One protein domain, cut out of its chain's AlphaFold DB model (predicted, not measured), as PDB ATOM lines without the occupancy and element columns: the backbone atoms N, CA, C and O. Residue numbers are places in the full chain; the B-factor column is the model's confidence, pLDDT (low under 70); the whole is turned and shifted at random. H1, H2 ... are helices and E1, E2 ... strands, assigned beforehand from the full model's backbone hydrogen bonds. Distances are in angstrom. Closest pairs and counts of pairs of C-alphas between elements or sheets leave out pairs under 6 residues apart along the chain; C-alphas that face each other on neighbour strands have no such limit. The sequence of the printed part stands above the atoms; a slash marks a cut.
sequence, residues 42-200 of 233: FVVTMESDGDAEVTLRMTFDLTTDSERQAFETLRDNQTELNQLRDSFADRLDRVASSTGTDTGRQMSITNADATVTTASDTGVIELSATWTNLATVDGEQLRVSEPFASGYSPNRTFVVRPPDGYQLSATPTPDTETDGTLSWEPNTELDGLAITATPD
ATOM      1  N   PHE A  42       5.799  32.093 -42.072       97.88
ATOM      2  CA  PHE A  42       5.666  31.133 -40.989       97.88
ATOM      3  C   PHE A  42       4.820  31.784 -39.900       97.88
ATOM      4  O   PHE A  42       5.228  32.783 -39.310       97.88
ATOM      5  N   VAL A  43       3.622  31.252 -39.684       98.50
ATOM      6  CA  VAL A  43       2.607  31.832 -38.807       98.50
ATOM      7  C   VAL A  43       2.453  30.955 -37.573       98.50
ATOM      8  O   VAL A  43       2.266  29.749 -37.699       98.50
ATOM      9  N   VAL A  44       2.505  31.564 -36.393       98.62
ATOM     10  CA  VAL A  44       2.196  30.933 -35.109       98.62
ATOM     11  C   VAL A  44       0.932  31.580 -34.563       98.62
ATOM     12  O   VAL A  44       0.939  32.749 -34.179       98.62
ATOM     13  N   THR A  45      -0.161  30.831 -34.537       98.62
ATOM     14  CA  THR A  45      -1.427  31.265 -33.942       98.62
ATOM     15  C   THR A  45      -1.531  30.661 -32.554       98.62
ATOM     16  O   THR A  45      -1.645  29.447 -32.421       98.62
ATOM     17  N   MET A  46      -1.418  31.496 -31.523       98.50
ATOM     18  CA  MET A  46      -1.423  31.046 -30.133       98.50
ATOM     19  C   MET A  46      -2.841  30.713 -29.659       98.50
ATOM     20  O   MET A  46      -3.790  31.422 -29.988       98.50
ATOM     21  N   GLU A  47      -2.963  29.690 -28.819       98.00
ATOM     22  CA  GLU A  47      -4.215  29.288 -28.174       98.00
ATOM     23  C   GLU A  47      -4.161  29.559 -26.662       98.00
ATOM     24  O   GLU A  47      -3.092  29.599 -26.045       98.00
ATOM     25  N   SER A  48      -5.327  29.787 -26.046       96.69
ATOM     26  CA  SER A  48      -5.434  30.213 -24.638       96.69
ATOM     27  C   SER A  48      -4.923  29.180 -23.623       96.69
ATOM     28  O   SER A  48      -4.632  29.525 -22.482       96.69
ATOM     29  N   ASP A  49      -4.829  27.913 -24.018       96.44
ATOM     30  CA  ASP A  49      -4.341  26.796 -23.208       96.44
ATOM     31  C   ASP A  49      -2.829  26.549 -23.357       96.44
ATOM     32  O   ASP A  49      -2.265  25.708 -22.656       96.44
ATOM     33  N   GLY A  50      -2.156  27.331 -24.204       97.19
ATOM     34  CA  GLY A  50      -0.713  27.266 -24.420       97.19
ATOM     35  C   GLY A  50      -0.287  26.415 -25.615       97.19
ATOM     36  O   GLY A  50       0.909  26.345 -25.920       97.19
ATOM     37  N   ASP A  51      -1.240  25.812 -26.315       98.50
ATOM     38  CA  ASP A  51      -1.032  25.228 -27.631       98.50
ATOM     39  C   ASP A  51      -0.905  26.331 -28.696       98.50
ATOM     40  O   ASP A  51      -1.091  27.529 -28.437       98.50
ATOM     41  N   ALA A  52      -0.490  25.944 -29.898       98.62
ATOM     42  CA  ALA A  52      -0.483  26.840 -31.041       98.62
ATOM     43  C   ALA A  52      -0.679  26.083 -32.351       98.62
ATOM     44  O   ALA A  52      -0.068  25.034 -32.573       98.62
ATOM     45  N   GLU A  53      -1.426  26.674 -33.277       98.62
ATOM     46  CA  GLU A  53      -1.406  26.256 -34.672       98.62
ATOM     47  C   GLU A  53      -0.225  26.916 -35.384       98.62
ATOM     48  O   GLU A  53      -0.095  28.142 -35.442       98.62
ATOM     49  N   VAL A  54       0.645  26.091 -35.957       98.56
ATOM     50  CA  VAL A  54       1.814  26.538 -36.707       98.56
ATOM     51  C   VAL A  54       1.581  26.272 -38.181       98.56
ATOM     52  O   VAL A  54       1.366  25.130 -38.574       98.56
ATOM     53  N   THR A  55       1.659  27.320 -38.999       98.62
ATOM     54  CA  THR A  55       1.372  27.266 -40.436       98.62
ATOM     55  C   THR A  55       2.554  27.758 -41.259       98.62
ATOM     56  O   THR A  55       3.044  28.872 -41.075       98.62
ATOM     57  N   LEU A  56       2.988  26.948 -42.220       98.06
ATOM     58  CA  LEU A  56       3.874  27.362 -43.297       98.06
ATOM     59  C   LEU A  56       3.038  27.712 -44.529       98.06
ATOM     60  O   LEU A  56       2.499  26.821 -45.186       98.06
ATOM     61  N   ARG A  57       2.976  29.003 -44.857       97.56
ATOM     62  CA  ARG A  57       2.339  29.513 -46.072       97.56
ATOM     63  C   ARG A  57       3.371  29.651 -47.183       97.56
ATOM     64  O   ARG A  57       4.370  30.353 -47.015       97.56
ATOM     65  N   MET A  58       3.092  29.006 -48.310       95.25
ATOM     66  CA  MET A  58       3.864  29.089 -49.546       95.25
ATOM     67  C   MET A  58       2.987  29.666 -50.650       95.25
ATOM     68  O   MET A  58       1.857  29.210 -50.843       95.25
ATOM     69  N   THR A  59       3.500  30.654 -51.369       94.81
ATOM     70  CA  THR A  59       2.770  31.363 -52.424       94.81
ATOM     71  C   THR A  59       3.425  31.162 -53.785       94.81
ATOM     72  O   THR A  59       4.636  30.988 -53.893       94.81
ATOM     73  N   PHE A  60       2.598  31.122 -54.829       93.38
ATOM     74  CA  PHE A  60       3.013  30.820 -56.196       93.38
ATOM     75  C   PHE A  60       2.355  31.803 -57.163       93.38
ATOM     76  O   PHE A  60       1.133  31.967 -57.139       93.38
ATOM     77  N   ASP A  61       3.157  32.426 -58.026       93.06
ATOM     78  CA  ASP A  61       2.681  33.264 -59.129       93.06
ATOM     79  C   ASP A  61       2.035  32.387 -60.213       93.06
ATOM     80  O   ASP A  61       2.607  31.378 -60.628       93.06
ATOM     81  N   LEU A  62       0.819  32.747 -60.630       93.88
ATOM     82  CA  LEU A  62       0.014  32.048 -61.633       93.88
ATOM     83  C   LEU A  62      -0.309  32.941 -62.849       93.88
ATOM     84  O   LEU A  62      -1.312  32.733 -63.541       93.88
ATOM     85  N   THR A  63       0.513  33.952 -63.122       93.56
ATOM     86  CA  THR A  63       0.276  34.921 -64.201       93.56
ATOM     87  C   THR A  63       0.387  34.292 -65.591       93.56
ATOM     88  O   THR A  63      -0.292  34.730 -66.528       93.56
ATOM     89  N   THR A  64       1.155  33.211 -65.755       93.75
ATOM     90  CA  THR A  64       1.268  32.476 -67.023       93.75
ATOM     91  C   THR A  64       0.453  31.179 -67.054       93.75
ATOM     92  O   THR A  64       0.179  30.544 -66.036       93.75
ATOM     93  N   ASP A  65       0.075  30.738 -68.261       93.19
ATOM     94  CA  ASP A  65      -0.640  29.464 -68.450       93.19
ATOM     95  C   ASP A  65       0.184  28.258 -67.972       93.19
ATOM     96  O   ASP A  65      -0.366  27.301 -67.428       93.19
ATOM     97  N   SER A  66       1.507  28.311 -68.156       92.81
ATOM     98  CA  SER A  66       2.426  27.253 -67.729       92.81
ATOM     99  C   SER A  66       2.506  27.139 -66.207       92.81
ATOM    100  O   SER A  66       2.493  26.026 -65.686       92.81
ATOM    101  N   GLU A  67       2.560  28.266 -65.490       92.94
ATOM    102  CA  GLU A  67       2.541  28.288 -64.020       92.94
ATOM    103  C   GLU A  67       1.215  27.760 -63.477       92.94
ATOM    104  O   GLU A  67       1.209  26.891 -62.604       92.94
ATOM    105  N   ARG A  68       0.089  28.195 -64.064       93.69
ATOM    106  CA  ARG A  68      -1.245  27.672 -63.729       93.69
ATOM    107  C   ARG A  68      -1.319  26.163 -63.889       93.69
ATOM    108  O   ARG A  68      -1.723  25.473 -62.958       93.69
ATOM    109  N   GLN A  69      -0.868  25.637 -65.022       93.88
ATOM    110  CA  GLN A  69      -0.885  24.197 -65.273       93.88
ATOM    111  C   GLN A  69       0.023  23.416 -64.307       93.88
ATOM    112  O   GLN A  69      -0.341  22.323 -63.858       93.88
ATOM    113  N   ALA A  70       1.198  23.955 -63.974       92.75
ATOM    114  CA  ALA A  70       2.102  23.336 -63.009       92.75
ATOM    115  C   ALA A  70       1.484  23.301 -61.602       92.75
ATOM    116  O   ALA A  70       1.508  22.257 -60.948       92.75
ATOM    117  N   PHE A  71       0.870  24.402 -61.167       94.31
ATOM    118  CA  PHE A  71       0.204  24.486 -59.869       94.31
ATOM    119  C   PHE A  71      -1.034  23.585 -59.788       94.31
ATOM    120  O   PHE A  71      -1.218  22.894 -58.792       94.31
ATOM    121  N   GLU A  72      -1.851  23.518 -60.844       92.88
ATOM    122  CA  GLU A  72      -2.978  22.579 -60.928       92.88
ATOM    123  C   GLU A  72      -2.512  21.124 -60.817       92.88
ATOM    124  O   GLU A  72      -3.121  20.334 -60.099       92.88
ATOM    125  N   THR A  73      -1.390  20.780 -61.459       93.19
ATOM    126  CA  THR A  73      -0.800  19.439 -61.353       93.19
ATOM    127  C   THR A  73      -0.387  19.120 -59.916       93.19
ATOM    128  O   THR A  73      -0.654  18.019 -59.437       93.19
ATOM    129  N   LEU A  74       0.238  20.075 -59.219       90.56
ATOM    130  CA  LEU A  74       0.623  19.922 -57.816       90.56
ATOM    131  C   LEU A  74      -0.603  19.801 -56.901       90.56
ATOM    132  O   LEU A  74      -0.662  18.894 -56.073       90.56
ATOM    133  N   ARG A  75      -1.601  20.675 -57.083       91.69
ATOM    134  CA  ARG A  75      -2.870  20.666 -56.340       91.69
ATOM    135  C   ARG A  75      -3.575  19.316 -56.448       91.69
ATOM    136  O   ARG A  75      -4.082  18.805 -55.455       91.69
ATOM    137  N   ASP A  76      -3.602  18.737 -57.644       94.19
ATOM    138  CA  ASP A  76      -4.306  17.481 -57.900       94.19
ATOM    139  C   ASP A  76      -3.452  16.248 -57.504       94.19
ATOM    140  O   ASP A  76      -3.945  15.114 -57.472       94.19
ATOM    141  N   ASN A  77      -2.177  16.447 -57.140       95.12
ATOM    142  CA  ASN A  77      -1.267  15.399 -56.687       95.12
ATOM    143  C   ASN A  77      -1.284  15.232 -55.158       95.12
ATOM    144  O   ASN A  77      -0.356  15.612 -54.441       95.12
ATOM    145  N   GLN A  78      -2.306  14.539 -54.651       94.81
ATOM    146  CA  GLN A  78      -2.448  14.268 -53.213       94.81
ATOM    147  C   GLN A  78      -1.232  13.557 -52.592       94.81
ATOM    148  O   GLN A  78      -0.940  13.726 -51.410       94.81
ATOM    149  N   THR A  79      -0.518  12.737 -53.370       96.44
ATOM    150  CA  THR A  79       0.666  12.028 -52.863       96.44
ATOM    151  C   THR A  79       1.791  13.003 -52.529       96.44
ATOM    152  O   THR A  79       2.472  12.825 -51.523       96.44
ATOM    153  N   GLU A  80       1.975  14.029 -53.353       94.12
ATOM    154  CA  GLU A  80       2.988  15.063 -53.158       94.12
ATOM    155  C   GLU A  80       2.608  16.019 -52.022       94.12
ATOM    156  O   GLU A  80       3.434  16.281 -51.151       94.12
ATOM    157  N   LEU A  81       1.335  16.425 -51.939       94.69
ATOM    158  CA  LEU A  81       0.825  17.224 -50.816       94.69
ATOM    159  C   LEU A  81       0.995  16.509 -49.469       94.69
ATOM    160  O   LEU A  81       1.473  17.105 -48.506       94.69
ATOM    161  N   ASN A  82       0.689  15.209 -49.405       96.62
ATOM    162  CA  ASN A  82       0.897  14.421 -48.189       96.62
ATOM    163  C   ASN A  82       2.385  14.336 -47.811       96.62
ATOM    164  O   ASN A  82       2.720  14.426 -46.637       96.62
ATOM    165  N   GLN A  83       3.288  14.204 -48.789       96.75
ATOM    166  CA  GLN A  83       4.733  14.191 -48.526       96.75
ATOM    167  C   GLN A  83       5.245  15.535 -48.001       96.75
ATOM    168  O   GLN A  83       6.105  15.553 -47.116       96.75
ATOM    169  N   LEU A  84       4.728  16.649 -48.529       95.44
ATOM    170  CA  LEU A  84       5.033  17.999 -48.049       95.44
ATOM    171  C   LEU A  84       4.574  18.178 -46.600       95.44
ATOM    172  O   LEU A  84       5.382  18.557 -45.752       95.44
ATOM    173  N   ARG A  85       3.317  17.823 -46.311       97.62
ATOM    174  CA  ARG A  85       2.745  17.821 -44.959       97.62
ATOM    175  C   ARG A  85       3.579  16.993 -43.986       97.62
ATOM    176  O   ARG A  85       3.978  17.499 -42.944       97.62
ATOM    177  N   ASP A  86       3.860  15.736 -44.326       97.75
ATOM    178  CA  ASP A  86       4.582  14.817 -43.438       97.75
ATOM    179  C   ASP A  86       6.006  15.316 -43.181       97.75
ATOM    180  O   ASP A  86       6.475  15.328 -42.048       97.75
ATOM    181  N   SER A  87       6.671  15.833 -44.217       97.38
ATOM    182  CA  SER A  87       8.004  16.428 -44.075       97.38
ATOM    183  C   SER A  87       8.001  17.669 -43.181       97.38
ATOM    184  O   SER A  87       8.978  17.904 -42.466       97.38
ATOM    185  N   PHE A  88       6.946  18.485 -43.242       97.50
ATOM    186  CA  PHE A  88       6.762  19.642 -42.369       97.50
ATOM    187  C   PHE A  88       6.534  19.207 -40.917       97.50
ATOM    188  O   PHE A  88       7.284  19.638 -40.038       97.50
ATOM    189  N   ALA A  89       5.595  18.288 -40.686       98.19
ATOM    190  CA  ALA A  89       5.299  17.741 -39.366       98.19
ATOM    191  C   ALA A  89       6.534  17.088 -38.725       98.19
ATOM    192  O   ALA A  89       6.886  17.424 -37.601       98.19
ATOM    193  N   ASP A  90       7.267  16.256 -39.469       98.06
ATOM    194  CA  ASP A  90       8.491  15.601 -38.996       98.06
ATOM    195  C   ASP A  90       9.594  16.598 -38.615       98.06
ATOM    196  O   ASP A  90      10.430  16.331 -37.750       98.06
ATOM    197  N   ARG A  91       9.682  17.740 -39.310       96.62
ATOM    198  CA  ARG A  91      10.646  18.795 -38.962       96.62
ATOM    199  C   ARG A  91      10.238  19.484 -37.673       96.62
ATOM    200  O   ARG A  91      11.089  19.606 -36.796       96.62
ATOM    201  N   LEU A  92       8.972  19.882 -37.556       97.12
ATOM    202  CA  LEU A  92       8.454  20.479 -36.330       97.12
ATOM    203  C   LEU A  92       8.596  19.523 -35.143       97.12
ATOM    204  O   LEU A  92       9.022  19.958 -34.083       97.12
ATOM    205  N   ASP A  93       8.336  18.227 -35.324       97.75
ATOM    206  CA  ASP A  93       8.384  17.233 -34.246       97.75
ATOM    207  C   ASP A  93       9.790  17.083 -33.654       97.75
ATOM    208  O   ASP A  93       9.966  17.014 -32.435       97.75
ATOM    209  N   ARG A  94      10.825  17.147 -34.503       96.75
ATOM    210  CA  ARG A  94      12.222  17.174 -34.040       96.75
ATOM    211  C   ARG A  94      12.538  18.431 -33.235       96.75
ATOM    212  O   ARG A  94      13.238  18.329 -32.229       96.75
ATOM    213  N   VAL A  95      12.043  19.595 -33.664       96.38
ATOM    214  CA  VAL A  95      12.252  20.853 -32.931       96.38
ATOM    215  C   VAL A  95      11.495  20.809 -31.605       96.38
ATOM    216  O   VAL A  95      12.113  21.005 -30.566       96.38
ATOM    217  N   ALA A  96      10.212  20.443 -31.613       96.81
ATOM    218  CA  ALA A  96       9.390  20.284 -30.416       96.81
ATOM    219  C   ALA A  96      10.011  19.316 -29.404       96.81
ATOM    220  O   ALA A  96      10.078  19.626 -28.217       96.81
ATOM    221  N   SER A  97      10.543  18.181 -29.864       96.31
ATOM    222  CA  SER A  97      11.235  17.212 -29.008       96.31
ATOM    223  C   SER A  97      12.514  17.779 -28.379       96.31
ATOM    224  O   SER A  97      12.766  17.568 -27.189       96.31
ATOM    225  N   SER A  98      13.322  18.508 -29.158       95.56
ATOM    226  CA  SER A  98      14.534  19.167 -28.651       95.56
ATOM    227  C   SER A  98      14.176  20.242 -27.629       95.56
ATOM    228  O   SER A  98      14.615  20.175 -26.486       95.56
ATOM    229  N   THR A  99      13.290  21.167 -27.997       95.75
ATOM    230  CA  THR A  99      12.833  22.259 -27.134       95.75
ATOM    231  C   THR A  99      12.170  21.746 -25.865       95.75
ATOM    232  O   THR A  99      12.409  22.276 -24.782       95.75
ATOM    233  N   GLY A 100      11.365  20.688 -25.963       94.81
ATOM    234  CA  GLY A 100      10.770  20.035 -24.805       94.81
ATOM    235  C   GLY A 100      11.828  19.482 -23.848       94.81
ATOM    236  O   GLY A 100      11.722  19.663 -22.636       94.81
ATOM    237  N   THR A 101      12.901  18.892 -24.378       95.62
ATOM    238  CA  THR A 101      14.038  18.419 -23.571       95.62
ATOM    239  C   THR A 101      14.761  19.581 -22.886       95.62
ATOM    240  O   THR A 101      15.003  19.517 -21.681       95.62
ATOM    241  N   ASP A 102      15.049  20.653 -23.625       93.81
ATOM    242  CA  ASP A 102      15.809  21.808 -23.131       93.81
ATOM    243  C   ASP A 102      15.029  22.623 -22.086       93.81
ATOM    244  O   ASP A 102      15.600  23.136 -21.122       93.81
ATOM    245  N   THR A 103      13.705  22.700 -22.235       94.12
ATOM    246  CA  THR A 103      12.810  23.432 -21.321       94.12
ATOM    247  C   THR A 103      12.219  22.562 -20.210       94.12
ATOM    248  O   THR A 103      11.582  23.085 -19.295       94.12
ATOM    249  N   GLY A 104      12.403  21.239 -20.267       95.75
ATOM    250  CA  GLY A 104      11.781  20.291 -19.340       95.75
ATOM    251  C   GLY A 104      10.261  20.167 -19.503       95.75
ATOM    252  O   GLY A 104       9.564  19.876 -18.531       95.75
ATOM    253  N   ARG A 105       9.736  20.405 -20.711       94.62
ATOM    254  CA  ARG A 105       8.303  20.364 -21.044       94.62
ATOM    255  C   ARG A 105       8.002  19.238 -22.028       94.62
ATOM    256  O   ARG A 105       8.797  18.922 -22.904       94.62
ATOM    257  N   GLN A 106       6.816  18.648 -21.919       94.88
ATOM    258  CA  GLN A 106       6.337  17.697 -22.918       94.88
ATOM    259  C   GLN A 106       5.676  18.472 -24.065       94.88
ATOM    260  O   GLN A 106       4.610  19.055 -23.881       94.88
ATOM    261  N   MET A 107       6.308  18.476 -25.234       97.56
ATOM    262  CA  MET A 107       5.769  19.065 -26.461       97.56
ATOM    263  C   MET A 107       5.598  17.978 -27.522       97.56
ATOM    264  O   MET A 107       6.299  16.966 -27.494       97.56
ATOM    265  N   SER A 108       4.656  18.174 -28.441       97.19
ATOM    266  CA  SER A 108       4.361  17.242 -29.526       97.19
ATOM    267  C   SER A 108       3.714  17.967 -30.698       97.19
ATOM    268  O   SER A 108       3.082  19.009 -30.512       97.19
ATOM    269  N   ILE A 109       3.871  17.404 -31.893       98.50
ATOM    270  CA  ILE A 109       3.215  17.892 -33.103       98.50
ATOM    271  C   ILE A 109       2.084  16.945 -33.475       98.50
ATOM    272  O   ILE A 109       2.272  15.732 -33.584       98.50
ATOM    273  N   THR A 110       0.891  17.498 -33.662       98.25
ATOM    274  CA  THR A 110      -0.321  16.736 -33.982       98.25
ATOM    275  C   THR A 110      -1.138  17.433 -35.066       98.25
ATOM    276  O   THR A 110      -0.824  18.549 -35.466       98.25
ATOM    277  N   ASN A 111      -2.173  16.755 -35.575       97.69
ATOM    278  CA  ASN A 111      -3.152  17.324 -36.512       97.69
ATOM    279  C   ASN A 111      -2.533  18.004 -37.745       97.69
ATOM    280  O   ASN A 111      -2.997  19.055 -38.171       97.69
ATOM    281  N   ALA A 112      -1.475  17.414 -38.306       98.31
ATOM    282  CA  ALA A 112      -0.853  17.972 -39.496       98.31
ATOM    283  C   ALA A 112      -1.814  17.923 -40.694       98.31
ATOM    284  O   ALA A 112      -2.425  16.881 -40.957       98.31
ATOM    285  N   ASP A 113      -1.883  19.015 -41.451       98.25
ATOM    286  CA  ASP A 113      -2.745  19.169 -42.619       98.25
ATOM    287  C   ASP A 113      -2.036  19.906 -43.769       98.25
ATOM    288  O   ASP A 113      -0.985  20.528 -43.591       98.25
ATOM    289  N   ALA A 114      -2.585  19.773 -44.976       97.62
ATOM    290  CA  ALA A 114      -2.157  20.506 -46.156       97.62
ATOM    291  C   ALA A 114      -3.384  21.019 -46.903       97.62
ATOM    292  O   ALA A 114      -4.148  20.240 -47.478       97.62
ATOM    293  N   THR A 115      -3.511  22.337 -46.963       96.50
ATOM    294  CA  THR A 115      -4.582  23.019 -47.680       96.50
ATOM    295  C   THR A 115      -4.016  23.743 -48.893       96.50
ATOM    296  O   THR A 115      -2.956  24.364 -48.840       96.50
ATOM    297  N   VAL A 116      -4.732  23.657 -50.015       96.44
ATOM    298  CA  VAL A 116      -4.369  24.334 -51.262       96.44
ATOM    299  C   VAL A 116      -5.507  25.249 -51.674       96.44
ATOM    300  O   VAL A 116      -6.649  24.810 -51.809       96.44
ATOM    301  N   THR A 117      -5.196  26.520 -51.904       95.38
ATOM    302  CA  THR A 117      -6.159  27.515 -52.374       95.38
ATOM    303  C   THR A 117      -5.615  28.287 -53.569       95.38
ATOM    304  O   THR A 117      -4.419  28.294 -53.859       95.38
ATOM    305  N   THR A 118      -6.523  28.913 -54.311       93.25
ATOM    306  CA  THR A 118      -6.199  29.777 -55.450       93.25
ATOM    307  C   THR A 118      -7.033  31.038 -55.357       93.25
ATOM    308  O   THR A 118      -8.261  30.955 -55.270       93.25
ATOM    309  N   ALA A 119      -6.382  32.192 -55.423       88.12
ATOM    310  CA  ALA A 119      -7.027  33.491 -55.461       88.12
ATOM    311  C   ALA A 119      -6.436  34.299 -56.620       88.12
ATOM    312  O   ALA A 119      -5.273  34.686 -56.583       88.12
ATOM    313  N   SER A 120      -7.246  34.546 -57.655       87.62
ATOM    314  CA  SER A 120      -6.808  35.243 -58.872       87.62
ATOM    315  C   SER A 120      -5.560  34.584 -59.485       87.62
ATOM    316  O   SER A 120      -5.603  33.393 -59.789       87.62
ATOM    317  N   ASP A 121      -4.468  35.334 -59.640       92.56
ATOM    318  CA  ASP A 121      -3.199  34.874 -60.208       92.56
ATOM    319  C   ASP A 121      -2.214  34.404 -59.120       92.56
ATOM    320  O   ASP A 121      -1.002  34.456 -59.302       92.56
ATOM    321  N   THR A 122      -2.719  33.959 -57.965       94.62
ATOM    322  CA  THR A 122      -1.894  33.455 -56.863       94.62
ATOM    323  C   THR A 122      -2.405  32.108 -56.365       94.62
ATOM    324  O   THR A 122      -3.569  31.957 -55.979       94.62
ATOM    325  N   GLY A 123      -1.515  31.121 -56.362       95.44
ATOM    326  CA  GLY A 123      -1.707  29.836 -55.703       95.44
ATOM    327  C   GLY A 123      -1.121  29.882 -54.299       95.44
ATOM    328  O   GLY A 123      -0.064  30.473 -54.091       95.44
ATOM    329  N   VAL A 124      -1.792  29.266 -53.330       96.38
ATOM    330  CA  VAL A 124      -1.321  29.196 -51.945       96.38
ATOM    331  C   VAL A 124      -1.386  27.757 -51.463       96.38
ATOM    332  O   VAL A 124      -2.408  27.087 -51.619       96.38
ATOM    333  N   ILE A 125      -0.294  27.292 -50.868       96.75
ATOM    334  CA  ILE A 125      -0.237  26.032 -50.131       96.75
ATOM    335  C   ILE A 125       0.063  26.367 -48.675       96.75
ATOM    336  O   ILE A 125       1.075  27.001 -48.378       96.75
ATOM    337  N   GLU A 126      -0.806  25.922 -47.778       97.69
ATOM    338  CA  GLU A 126      -0.637  26.050 -46.335       97.69
ATOM    339  C   GLU A 126      -0.449  24.662 -45.738       97.69
ATOM    340  O   GLU A 126      -1.297  23.783 -45.889       97.69
ATOM    341  N   LEU A 127       0.695  24.457 -45.088       98.50
ATOM    342  CA  LEU A 127       0.953  23.275 -44.274       98.50
ATOM    343  C   LEU A 127       0.783  23.693 -42.822       98.50
ATOM    344  O   LEU A 127       1.516  24.574 -42.373       98.50
ATOM    345  N   SER A 128      -0.155  23.090 -42.102       98.62
ATOM    346  CA  SER A 128      -0.405  23.415 -40.697       98.62
ATOM    347  C   SER A 128      -0.240  22.201 -39.796       98.62
ATOM    348  O   SER A 128      -0.274  21.059 -40.258       98.62
ATOM    349  N   ALA A 129       0.024  22.444 -38.516       98.75
ATOM    350  CA  ALA A 129       0.005  21.438 -37.464       98.75
ATOM    351  C   ALA A 129      -0.203  22.105 -36.098       98.75
ATOM    352  O   ALA A 129       0.217  23.244 -35.885       98.75
ATOM    353  N   THR A 130      -0.785  21.372 -35.150       98.81
ATOM    354  CA  THR A 130      -0.879  21.802 -33.751       98.81
ATOM    355  C   THR A 130       0.425  21.478 -33.031       98.81
ATOM    356  O   THR A 130       0.836  20.316 -32.968       98.81
ATOM    357  N   TRP A 131       1.055  22.494 -32.451       98.69
ATOM    358  CA  TRP A 131       2.171  22.360 -31.526       98.69
ATOM    359  C   TRP A 131       1.661  22.445 -30.092       98.69
ATOM    360  O   TRP A 131       1.333  23.519 -29.592       98.69
ATOM    361  N   THR A 132       1.648  21.307 -29.403       98.50
ATOM    362  CA  THR A 132       1.132  21.241 -28.032       98.50
ATOM    363  C   THR A 132       2.123  21.831 -27.036       98.50
ATOM    364  O   THR A 132       3.315  21.502 -27.098       98.50
ATOM    365  N   ASN A 133       1.636  22.582 -26.051       97.19
ATOM    366  CA  ASN A 133       2.426  23.205 -24.995       97.19
ATOM    367  C   ASN A 133       3.563  24.082 -25.545       97.19
ATOM    368  O   ASN A 133       4.663  24.077 -24.989       97.19
ATOM    369  N   LEU A 134       3.341  24.818 -26.638       98.12
ATOM    370  CA  LEU A 134       4.340  25.760 -27.145       98.12
ATOM    371  C   LEU A 134       4.526  26.917 -26.155       98.12
ATOM    372  O   LEU A 134       5.632  27.162 -25.666       98.12
ATOM    373  N   ALA A 135       3.440  27.588 -25.781       98.06
ATOM    374  CA  ALA A 135       3.470  28.678 -24.819       98.06
ATOM    375  C   ALA A 135       3.400  28.147 -23.385       98.06
ATOM    376  O   ALA A 135       2.669  27.206 -23.081       98.06
ATOM    377  N   THR A 136       4.181  28.730 -22.481       97.38
ATOM    378  CA  THR A 136       4.014  28.512 -21.041       97.38
ATOM    379  C   THR A 136       2.806  29.305 -20.566       97.38
ATOM    380  O   THR A 136       2.670  30.471 -20.933       97.38
ATOM    381  N   VAL A 137       1.982  28.694 -19.721       97.06
ATOM    382  CA  VAL A 137       0.804  29.323 -19.120       97.06
ATOM    383  C   VAL A 137       1.103  29.665 -17.660       97.06
ATOM    384  O   VAL A 137       1.452  28.775 -16.883       97.06
ATOM    385  N   ASP A 138       0.967  30.937 -17.288       95.00
ATOM    386  CA  ASP A 138       1.042  31.422 -15.904       95.00
ATOM    387  C   ASP A 138      -0.217  32.243 -15.592       95.00
ATOM    388  O   ASP A 138      -0.370  33.385 -16.023       95.00
ATOM    389  N   GLY A 139      -1.176  31.618 -14.903       93.69
ATOM    390  CA  GLY A 139      -2.508  32.197 -14.740       93.69
ATOM    391  C   GLY A 139      -3.189  32.389 -16.096       93.69
ATOM    392  O   GLY A 139      -3.447  31.415 -16.796       93.69
ATOM    393  N   GLU A 140      -3.470  33.640 -16.452       92.50
ATOM    394  CA  GLU A 140      -4.058  34.014 -17.745       92.50
ATOM    395  C   GLU A 140      -3.003  34.489 -18.755       92.50
ATOM    396  O   GLU A 140      -3.345  34.785 -19.893       92.50
ATOM    397  N   GLN A 141      -1.729  34.574 -18.364       96.56
ATOM    398  CA  GLN A 141      -0.641  35.035 -19.219       96.56
ATOM    399  C   GLN A 141      -0.004  33.864 -19.970       96.56
ATOM    400  O   GLN A 141       0.332  32.835 -19.380       96.56
ATOM    401  N   LEU A 142       0.243  34.056 -21.265       98.06
ATOM    402  CA  LEU A 142       0.974  33.105 -22.100       98.06
ATOM    403  C   LEU A 142       2.349  33.660 -22.446       98.06
ATOM    404  O   LEU A 142       2.490  34.852 -22.729       98.06
ATOM    405  N   ARG A 143       3.366  32.798 -22.476       97.88
ATOM    406  CA  ARG A 143       4.716  33.173 -22.906       97.88
ATOM    407  C   ARG A 143       5.299  32.186 -23.905       97.88
ATOM    408  O   ARG A 143       5.421  31.004 -23.599       97.88
ATOM    409  N   VAL A 144       5.749  32.702 -25.045       97.88
ATOM    410  CA  VAL A 144       6.522  31.959 -26.049       97.88
ATOM    411  C   VAL A 144       7.934  32.531 -26.095       97.88
ATOM    412  O   VAL A 144       8.115  33.742 -26.213       97.88
ATOM    413  N   SER A 145       8.932  31.657 -26.000       95.88
ATOM    414  CA  SER A 145      10.342  32.011 -26.172       95.88
ATOM    415  C   SER A 145      11.014  30.951 -27.036       95.88
ATOM    416  O   SER A 145      11.063  31.096 -28.253       95.88
ATOM    417  N   GLU A 146      11.456  29.842 -26.440       96.19
ATOM    418  CA  GLU A 146      11.983  28.703 -27.196       96.19
ATOM    419  C   GLU A 146      10.885  28.040 -28.044       96.19
ATOM    420  O   GLU A 146       9.739  27.964 -27.588       96.19
ATOM    421  N   PRO A 147      11.197  27.554 -29.260       95.50
ATOM    422  CA  PRO A 147      12.525  27.453 -29.898       95.50
ATOM    423  C   PRO A 147      13.053  28.745 -30.543       95.50
ATOM    424  O   PRO A 147      14.141  28.766 -31.109       95.50
ATOM    425  N   PHE A 148      12.250  29.803 -30.568       96.06
ATOM    426  CA  PHE A 148      12.518  30.970 -31.403       96.06
ATOM    427  C   PHE A 148      13.529  31.942 -30.784       96.06
ATOM    428  O   PHE A 148      14.038  32.816 -31.474       96.06
ATOM    429  N   ALA A 149      13.824  31.789 -29.493       92.50
ATOM    430  CA  ALA A 149      14.745  32.653 -28.762       92.50
ATOM    431  C   ALA A 149      16.229  32.323 -28.989       92.50
ATOM    432  O   ALA A 149      17.077  33.139 -28.635       92.50
ATOM    433  N   SER A 150      16.548  31.147 -29.538       89.38
ATOM    434  CA  SER A 150      17.923  30.643 -29.607       89.38
ATOM    435  C   SER A 150      18.290  30.208 -31.025       89.38
ATOM    436  O   SER A 150      18.053  29.067 -31.422       89.38
ATOM    437  N   GLY A 151      18.907  31.110 -31.797       80.81
ATOM    438  CA  GLY A 151      19.423  30.791 -33.133       80.81
ATOM    439  C   GLY A 151      18.354  30.559 -34.205       80.81
ATOM    440  O   GLY A 151      18.654  29.998 -35.263       80.81
ATOM    441  N   TYR A 152      17.110  30.976 -33.953       88.19
ATOM    442  CA  TYR A 152      16.086  31.029 -34.987       88.19
ATOM    443  C   TYR A 152      16.296  32.273 -35.850       88.19
ATOM    444  O   TYR A 152      16.184  33.406 -35.390       88.19
ATOM    445  N   SER A 153      16.583  32.045 -37.127       87.50
ATOM    446  CA  SER A 153      16.628  33.091 -38.144       87.50
ATOM    447  C   SER A 153      15.560  32.774 -39.187       87.50
ATOM    448  O   SER A 153      15.700  31.788 -39.923       87.50
ATOM    449  N   PRO A 154      14.462  33.542 -39.240       88.94
ATOM    450  CA  PRO A 154      13.364  33.248 -40.139       88.94
ATOM    451  C   PRO A 154      13.814  33.498 -41.581       88.94
ATOM    452  O   PRO A 154      14.338  34.554 -41.903       88.94
ATOM    453  N   ASN A 155      13.610  32.541 -42.483       91.56
ATOM    454  CA  ASN A 155      13.941  32.710 -43.909       91.56
ATOM    455  C   ASN A 155      12.790  33.304 -44.744       91.56
ATOM    456  O   ASN A 155      12.877  33.372 -45.967       91.56
ATOM    457  N   ARG A 156      11.695  33.660 -44.077       95.19
ATOM    458  CA  ARG A 156      10.439  34.205 -44.602       95.19
ATOM    459  C   ARG A 156       9.817  35.075 -43.513       95.19
ATOM    460  O   ARG A 156      10.319  35.069 -42.394       95.19
ATOM    461  N   THR A 157       8.725  35.769 -43.802       97.00
ATOM    462  CA  THR A 157       8.047  36.582 -42.784       97.00
ATOM    463  C   THR A 157       7.616  35.701 -41.609       97.00
ATOM    464  O   THR A 157       6.941  34.687 -41.810       97.00
ATOM    465  N   PHE A 158       8.005  36.061 -40.387       97.81
ATOM    466  CA  PHE A 158       7.564  35.384 -39.168       97.81
ATOM    467  C   PHE A 158       6.389  36.155 -38.577       97.81
ATOM    468  O   PHE A 158       6.488  37.362 -38.386       97.81
ATOM    469  N   VAL A 159       5.271  35.481 -38.322       98.38
ATOM    470  CA  VAL A 159       4.024  36.113 -37.876       98.38
ATOM    471  C   VAL A 159       3.526  35.417 -36.622       98.38
ATOM    472  O   VAL A 159       3.478  34.190 -36.580       98.38
ATOM    473  N   VAL A 160       3.100  36.189 -35.625       98.56
ATOM    474  CA  VAL A 160       2.506  35.661 -34.394       98.56
ATOM    475  C   VAL A 160       1.158  36.316 -34.149       98.56
ATOM    476  O   VAL A 160       1.051  37.543 -34.136       98.56
ATOM    477  N   ARG A 161       0.130  35.488 -33.966       98.50
ATOM    478  CA  ARG A 161      -1.246  35.917 -33.707       98.50
ATOM    479  C   ARG A 161      -1.645  35.586 -32.268       98.50
ATOM    480  O   ARG A 161      -1.343  34.477 -31.818       98.50
ATOM    481  N   PRO A 162      -2.304  36.516 -31.556       97.62
ATOM    482  CA  PRO A 162      -2.802  36.253 -30.215       97.62
ATOM    483  C   PRO A 162      -3.966  35.258 -30.241       97.62
ATOM    484  O   PRO A 162      -4.653  35.156 -31.263       97.62
ATOM    485  N   PRO A 163      -4.247  34.595 -29.107       97.06
ATOM    486  CA  PRO A 163      -5.559  34.009 -28.878       97.06
ATOM    487  C   PRO A 163      -6.651  35.089 -28.876       97.06
ATOM    488  O   PRO A 163      -6.385  36.270 -28.645       97.06
ATOM    489  N   ASP A 164      -7.904  34.685 -29.068       93.56
ATOM    490  CA  ASP A 164      -9.035  35.608 -28.977       93.56
ATOM    491  C   ASP A 164      -9.087  36.319 -27.614       93.56
ATOM    492  O   ASP A 164      -9.072  35.685 -26.559       93.56
ATOM    493  N   GLY A 165      -9.195  37.650 -27.640       93.81
ATOM    494  CA  GLY A 165      -9.270  38.478 -26.433       93.81
ATOM    495  C   GLY A 165      -7.933  38.675 -25.717       93.81
ATOM    496  O   GLY A 165      -7.939  38.971 -24.523       93.81
ATOM    497  N   TYR A 166      -6.811  38.483 -26.413       96.25
ATOM    498  CA  TYR A 166      -5.468  38.744 -25.913       96.25
ATOM    499  C   TYR A 166      -4.755  39.806 -26.753       96.25
ATOM    500  O   TYR A 166      -4.868  39.847 -27.977       96.25
ATOM    501  N   GLN A 167      -3.894  40.573 -26.090       96.56
ATOM    502  CA  GLN A 167      -2.910  41.458 -26.710       96.56
ATOM    503  C   GLN A 167      -1.501  40.861 -26.591       96.56
ATOM    504  O   GLN A 167      -1.173  40.215 -25.587       96.56
ATOM    505  N   LEU A 168      -0.656  41.092 -27.598       97.56
ATOM    506  CA  LEU A 168       0.734  40.638 -27.612       97.56
ATOM    507  C   LEU A 168       1.703  41.763 -27.248       97.56
ATOM    508  O   LEU A 168       1.516  42.924 -27.588       97.56
ATOM    509  N   SER A 169       2.797  41.383 -26.603       97.19
ATOM    510  CA  SER A 169       4.010  42.186 -26.486       97.19
ATOM    511  C   SER A 169       5.208  41.301 -26.797       97.19
ATOM    512  O   SER A 169       5.202  40.117 -26.451       97.19
ATOM    513  N   ALA A 170       6.228  41.846 -27.457       97.62
ATOM    514  CA  ALA A 170       7.394  41.065 -27.844       97.62
ATOM    515  C   ALA A 170       8.707  41.841 -27.725       97.62
ATOM    516  O   ALA A 170       8.756  43.063 -27.867       97.62
ATOM    517  N   THR A 171       9.777  41.091 -27.486       96.31
ATOM    518  CA  THR A 171      11.163  41.509 -27.706       96.31
ATOM    519  C   THR A 171      11.842  40.449 -28.571       96.31
ATOM    520  O   THR A 171      11.641  39.280 -28.260       96.31
ATOM    521  N   PRO A 172      12.641  40.801 -29.596       95.25
ATOM    522  CA  PRO A 172      12.798  42.149 -30.152       95.25
ATOM    523  C   PRO A 172      11.477  42.724 -30.686       95.25
ATOM    524  O   PRO A 172      10.518  41.993 -30.933       95.25
ATOM    525  N   THR A 173      11.425  44.051 -30.825       96.06
ATOM    526  CA  THR A 173      10.251  44.758 -31.359       96.06
ATOM    527  C   THR A 173       9.909  44.226 -32.757       96.06
ATOM    528  O   THR A 173      10.830  44.063 -33.558       96.06
ATOM    529  N   PRO A 174       8.630  43.952 -33.063       97.12
ATOM    530  CA  PRO A 174       8.220  43.541 -34.402       97.12
ATOM    531  C   PRO A 174       8.384  44.666 -35.423       97.12
ATOM    532  O   PRO A 174       8.266  45.848 -35.095       97.12
ATOM    533  N   ASP A 175       8.596  44.279 -36.679       97.12
ATOM    534  CA  ASP A 175       8.678  45.206 -37.809       97.12
ATOM    535  C   ASP A 175       7.300  45.795 -38.146       97.12
ATOM    536  O   ASP A 175       7.181  46.930 -38.611       97.12
ATOM    537  N   THR A 176       6.227  45.039 -37.905       97.12
ATOM    538  CA  THR A 176       4.845  45.510 -38.056       97.12
ATOM    539  C   THR A 176       3.940  44.901 -36.989       97.12
ATOM    540  O   THR A 176       4.073  43.733 -36.629       97.12
ATOM    541  N   GLU A 177       2.998  45.709 -36.505       97.00
ATOM    542  CA  GLU A 177       1.907  45.304 -35.621       97.00
ATOM    543  C   GLU A 177       0.585  45.774 -36.239       97.00
ATOM    544  O   GLU A 177       0.423  46.949 -36.574       97.00
ATOM    545  N   THR A 178      -0.352  44.857 -36.474       95.06
ATOM    546  CA  THR A 178      -1.658  45.164 -37.082       95.06
ATOM    547  C   THR A 178      -2.711  44.215 -36.533       95.06
ATOM    548  O   THR A 178      -2.505  43.005 -36.540       95.06
ATOM    549  N   ASP A 179      -3.825  44.761 -36.036       91.12
ATOM    550  CA  ASP A 179      -4.926  43.990 -35.439       91.12
ATOM    551  C   ASP A 179      -4.443  42.971 -34.378       91.12
ATOM    552  O   ASP A 179      -4.861  41.816 -34.360       91.12
ATOM    553  N   GLY A 180      -3.484  43.376 -33.533       92.62
ATOM    554  CA  GLY A 180      -2.881  42.530 -32.491       92.62
ATOM    555  C   GLY A 180      -1.893  41.469 -32.996       92.62
ATOM    556  O   GLY A 180      -1.255  40.800 -32.189       92.62
ATOM    557  N   THR A 181      -1.728  41.324 -34.313       97.19
ATOM    558  CA  THR A 181      -0.752  40.419 -34.936       97.19
ATOM    559  C   THR A 181       0.612  41.093 -35.035       97.19
ATOM    560  O   THR A 181       0.707  42.219 -35.524       97.19
ATOM    561  N   LEU A 182       1.665  40.384 -34.628       98.38
ATOM    562  CA  LEU A 182       3.055  40.834 -34.728       98.38
ATOM    563  C   LEU A 182       3.743  40.154 -35.912       98.38
ATOM    564  O   LEU A 182       3.541  38.958 -36.132       98.38
ATOM    565  N   SER A 183       4.579  40.881 -36.651       97.81
ATOM    566  CA  SER A 183       5.373  40.297 -37.733       97.81
ATOM    567  C   SER A 183       6.796  40.828 -37.803       97.81
ATOM    568  O   SER A 183       7.027  42.020 -37.595       97.81
ATOM    569  N   TRP A 184       7.714  39.942 -38.179       97.62
ATOM    570  CA  TRP A 184       9.120  40.228 -38.438       97.62
ATOM    571  C   TRP A 184       9.484  39.850 -39.875       97.62
ATOM    572  O   TRP A 184       9.021  38.828 -40.394       97.62
ATOM    573  N   GLU A 185      10.314  40.670 -40.509       95.62
ATOM    574  CA  GLU A 185      10.816  40.447 -41.860       95.62
ATOM    575  C   GLU A 185      11.745  39.214 -41.936       95.62
ATOM    576  O   GLU A 185      12.312  38.762 -40.931       95.62
ATOM    577  N   PRO A 186      11.923  38.626 -43.133       94.12
ATOM    578  CA  PRO A 186      12.911  37.576 -43.332       94.12
ATOM    579  C   PRO A 186      14.317  38.042 -42.924       94.12
ATOM    580  O   PRO A 186      14.766  39.123 -43.298       94.12
ATOM    581  N   ASN A 187      15.062  37.159 -42.268       90.62
ATOM    582  CA  ASN A 187      16.431  37.343 -41.781       90.62
ATOM    583  C   ASN A 187      16.584  38.344 -40.624       90.62
ATOM    584  O   ASN A 187      17.716  38.697 -40.289       90.62
ATOM    585  N   THR A 188      15.489  38.764 -39.984       90.94
ATOM    586  CA  THR A 188      15.556  39.515 -38.725       90.94
ATOM    587  C   THR A 188      16.184  38.656 -37.622       90.94
ATOM    588  O   THR A 188      15.872  37.471 -37.481       90.94
ATOM    589  N   GLU A 189      17.085  39.239 -36.829       90.12
ATOM    590  CA  GLU A 189      17.675  38.572 -35.664       90.12
ATOM    591  C   GLU A 189      16.625  38.461 -34.554       90.12
ATOM    592  O   GLU A 189      16.143  39.472 -34.045       90.12
ATOM    593  N   LEU A 190      16.269  37.231 -34.178       93.88
ATOM    594  CA  LEU A 190      15.276  36.944 -33.136       93.88
ATOM    595  C   LEU A 190      15.908  36.349 -31.869       93.88
ATOM    596  O   LEU A 190      15.204  35.818 -31.014       93.88
ATOM    597  N   ASP A 191      17.229  36.448 -31.709       93.31
ATOM    598  CA  ASP A 191      17.889  35.988 -30.487       93.31
ATOM    599  C   ASP A 191      17.319  36.700 -29.253       93.31
ATOM    600  O   ASP A 191      17.185  37.924 -29.191       93.31
ATOM    601  N   GLY A 192      16.963  35.906 -28.246       94.19
ATOM    602  CA  GLY A 192      16.255  36.377 -27.065       94.19
ATOM    603  C   GLY A 192      14.771  36.671 -27.291       94.19
ATOM    604  O   GLY A 192      14.197  37.385 -26.464       94.19
ATOM    605  N   LEU A 193      14.147  36.138 -28.356       97.31
ATOM    606  CA  LEU A 193      12.711  36.294 -28.592       97.31
ATOM    607  C   LEU A 193      11.912  35.931 -27.336       97.31
ATOM    608  O   LEU A 193      11.999  34.827 -26.794       97.31
ATOM    609  N   ALA A 194      11.081  36.859 -26.887       97.62
ATOM    610  CA  ALA A 194      10.097  36.603 -25.856       97.62
ATOM    611  C   ALA A 194       8.807  37.321 -26.219       97.62
ATOM    612  O   ALA A 194       8.750  38.549 -26.227       97.62
ATOM    613  N   ILE A 195       7.776  36.531 -26.494       98.31
ATOM    614  CA  ILE A 195       6.419  36.987 -26.750       98.31
ATOM    615  C   ILE A 195       5.596  36.702 -25.506       98.31
ATOM    616  O   ILE A 195       5.654  35.615 -24.931       98.31
ATOM    617  N   THR A 196       4.835  37.695 -25.081       98.31
ATOM    618  CA  THR A 196       3.897  37.600 -23.974       98.31
ATOM    619  C   THR A 196       2.512  37.963 -24.479       98.31
ATOM    620  O   THR A 196       2.330  39.065 -24.994       98.31
ATOM    621  N   ALA A 197       1.548  37.064 -24.286       97.94
ATOM    622  CA  ALA A 197       0.136  37.348 -24.488       97.94
ATOM    623  C   ALA A 197      -0.539  37.576 -23.130       97.94
ATOM    624  O   ALA A 197      -0.362  36.780 -22.204       97.94
ATOM    625  N   THR A 198      -1.319  38.646 -23.017       97.19
ATOM    626  CA  THR A 198      -2.144  38.954 -21.836       97.19
ATOM    627  C   THR A 198      -3.578  39.224 -22.266       97.19
ATOM    628  O   THR A 198      -3.739  39.826 -23.330       97.19
ATOM    629  N   PRO A 199      -4.595  38.861 -21.467       94.94
ATOM    630  CA  PRO A 199      -5.977  39.204 -21.772       94.94
ATOM    631  C   PRO A 199      -6.163  40.708 -21.989       94.94
ATOM    632  O   PRO A 199      -5.534  41.534 -21.323       94.94
ATOM    633  N   ASP A 200      -7.050  41.066 -22.908       88.94
ATOM    634  CA  ASP A 200      -7.519  42.431 -23.067       88.94
ATOM    635  C   ASP A 200      -8.351  42.828 -21.844       88.94
ATOM    636  O   ASP A 200      -9.473  42.361 -21.634       88.94
TER     637      ASP A 200
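This is residues 42 to 200 of the 233 residues of an uncharacterized protein of Halobacteriales archaeon SW_6_65_46 (UniProt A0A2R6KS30). A long, twisted sheet of seven strands has H2 packed on its long strands E3 and E4, with H1 making a corner with H2 at one end. Toward the other end, near E7 and E10, the small sheet E5, E6, E11, E8 is partly face to face with it, the strands crossed. The 159 printed residues include two named helices and eleven named strands, in the order E1 E2 H1 H2 E3 E4 E5 E6 E7 E8 E9 E10 E11, class mixed. The large sheet, E3 E4 E2 E1 E7 E10 E9, is mixed; the small one is all antiparallel. The whole is compact, with a radius of gyration of the C-alphas of 16.7 A, but elongated, spanning 52 by 31 by 29 A.

Start at E1, residues 42 to 46, which forms a hairpin with E2, residues 52 to 61; N 43 and O 55 are 2.8 A apart. Next comes H1, residues 65 to 76, on the large sheet at a height over the sheet of 9.6 A. H1 and H2, residues 78 to 103, only just touch, only at the corner, with 3 pairs of C-alphas within 8 A, the closest Leu 74 and Glu 80 at 7.1 A. E3, residues 108 to 119, bends by 51 degrees at residue 111 and forms a hairpin with E4, residues 122 to 132, with N 115 and O 126 at 2.9 A. E4 is antiparallel to E2, with N 56 and O 127 at 2.8 A. E2, H1 H2, E3 form a split strand-helix-strand unit, two strands running the same way with E4 between them, its crossover right-handed. H2 lies over E3 and E4; its closest C-alphas to E3 are Asp 93 and Ile 109, 5.3 A apart. E5, residues 136 to 138, and E6, residues 141 to 144, form a hairpin, with N 136 and O 143 at 2.8 A. E7, residues 157 to 161, is parallel to E1, with N 44 and O 159 at 2.8 A. After E8, residues 166 to 171, E9, residues 176 to 178, and E10, residues 181 to 184, form a hairpin, with N 183 and O 176 at 2.9 A; E10 is antiparallel to E7, with N 160 and O 182 at 2.8 A. E11, residues 194 to 199, is antiparallel to E6, with N 142 and O 197 at 2.9 A, and to E8, with N 169 and O 196 at 2.9 A. The two sheets form a sandwich, two sheets face to face, their facing parts 10.2 A centre to centre. In H1 and H2 every O i to N i+4 pair is within hydrogen-bond range.

Find C-alpha 42 at (5.666, 31.133, -40.989), where E1 begins. H2 runs 36.5 A from C-alpha 78 at (-2.448, 14.268, -53.213); E3 measures 32.7 A, E4 31.5 A and E2 29.0 A. E11 ends at C-alpha 199, (-5.977, 39.204, -21.772).

The C-alphas farthest apart, Asp 65 and Gly 139, are 53.8 A apart. The printed part has no cut; the link E6 to E7, residues 145 to 156, is long. Mean pLDDT of the printed part is 95.6, and no printed residue is under 70.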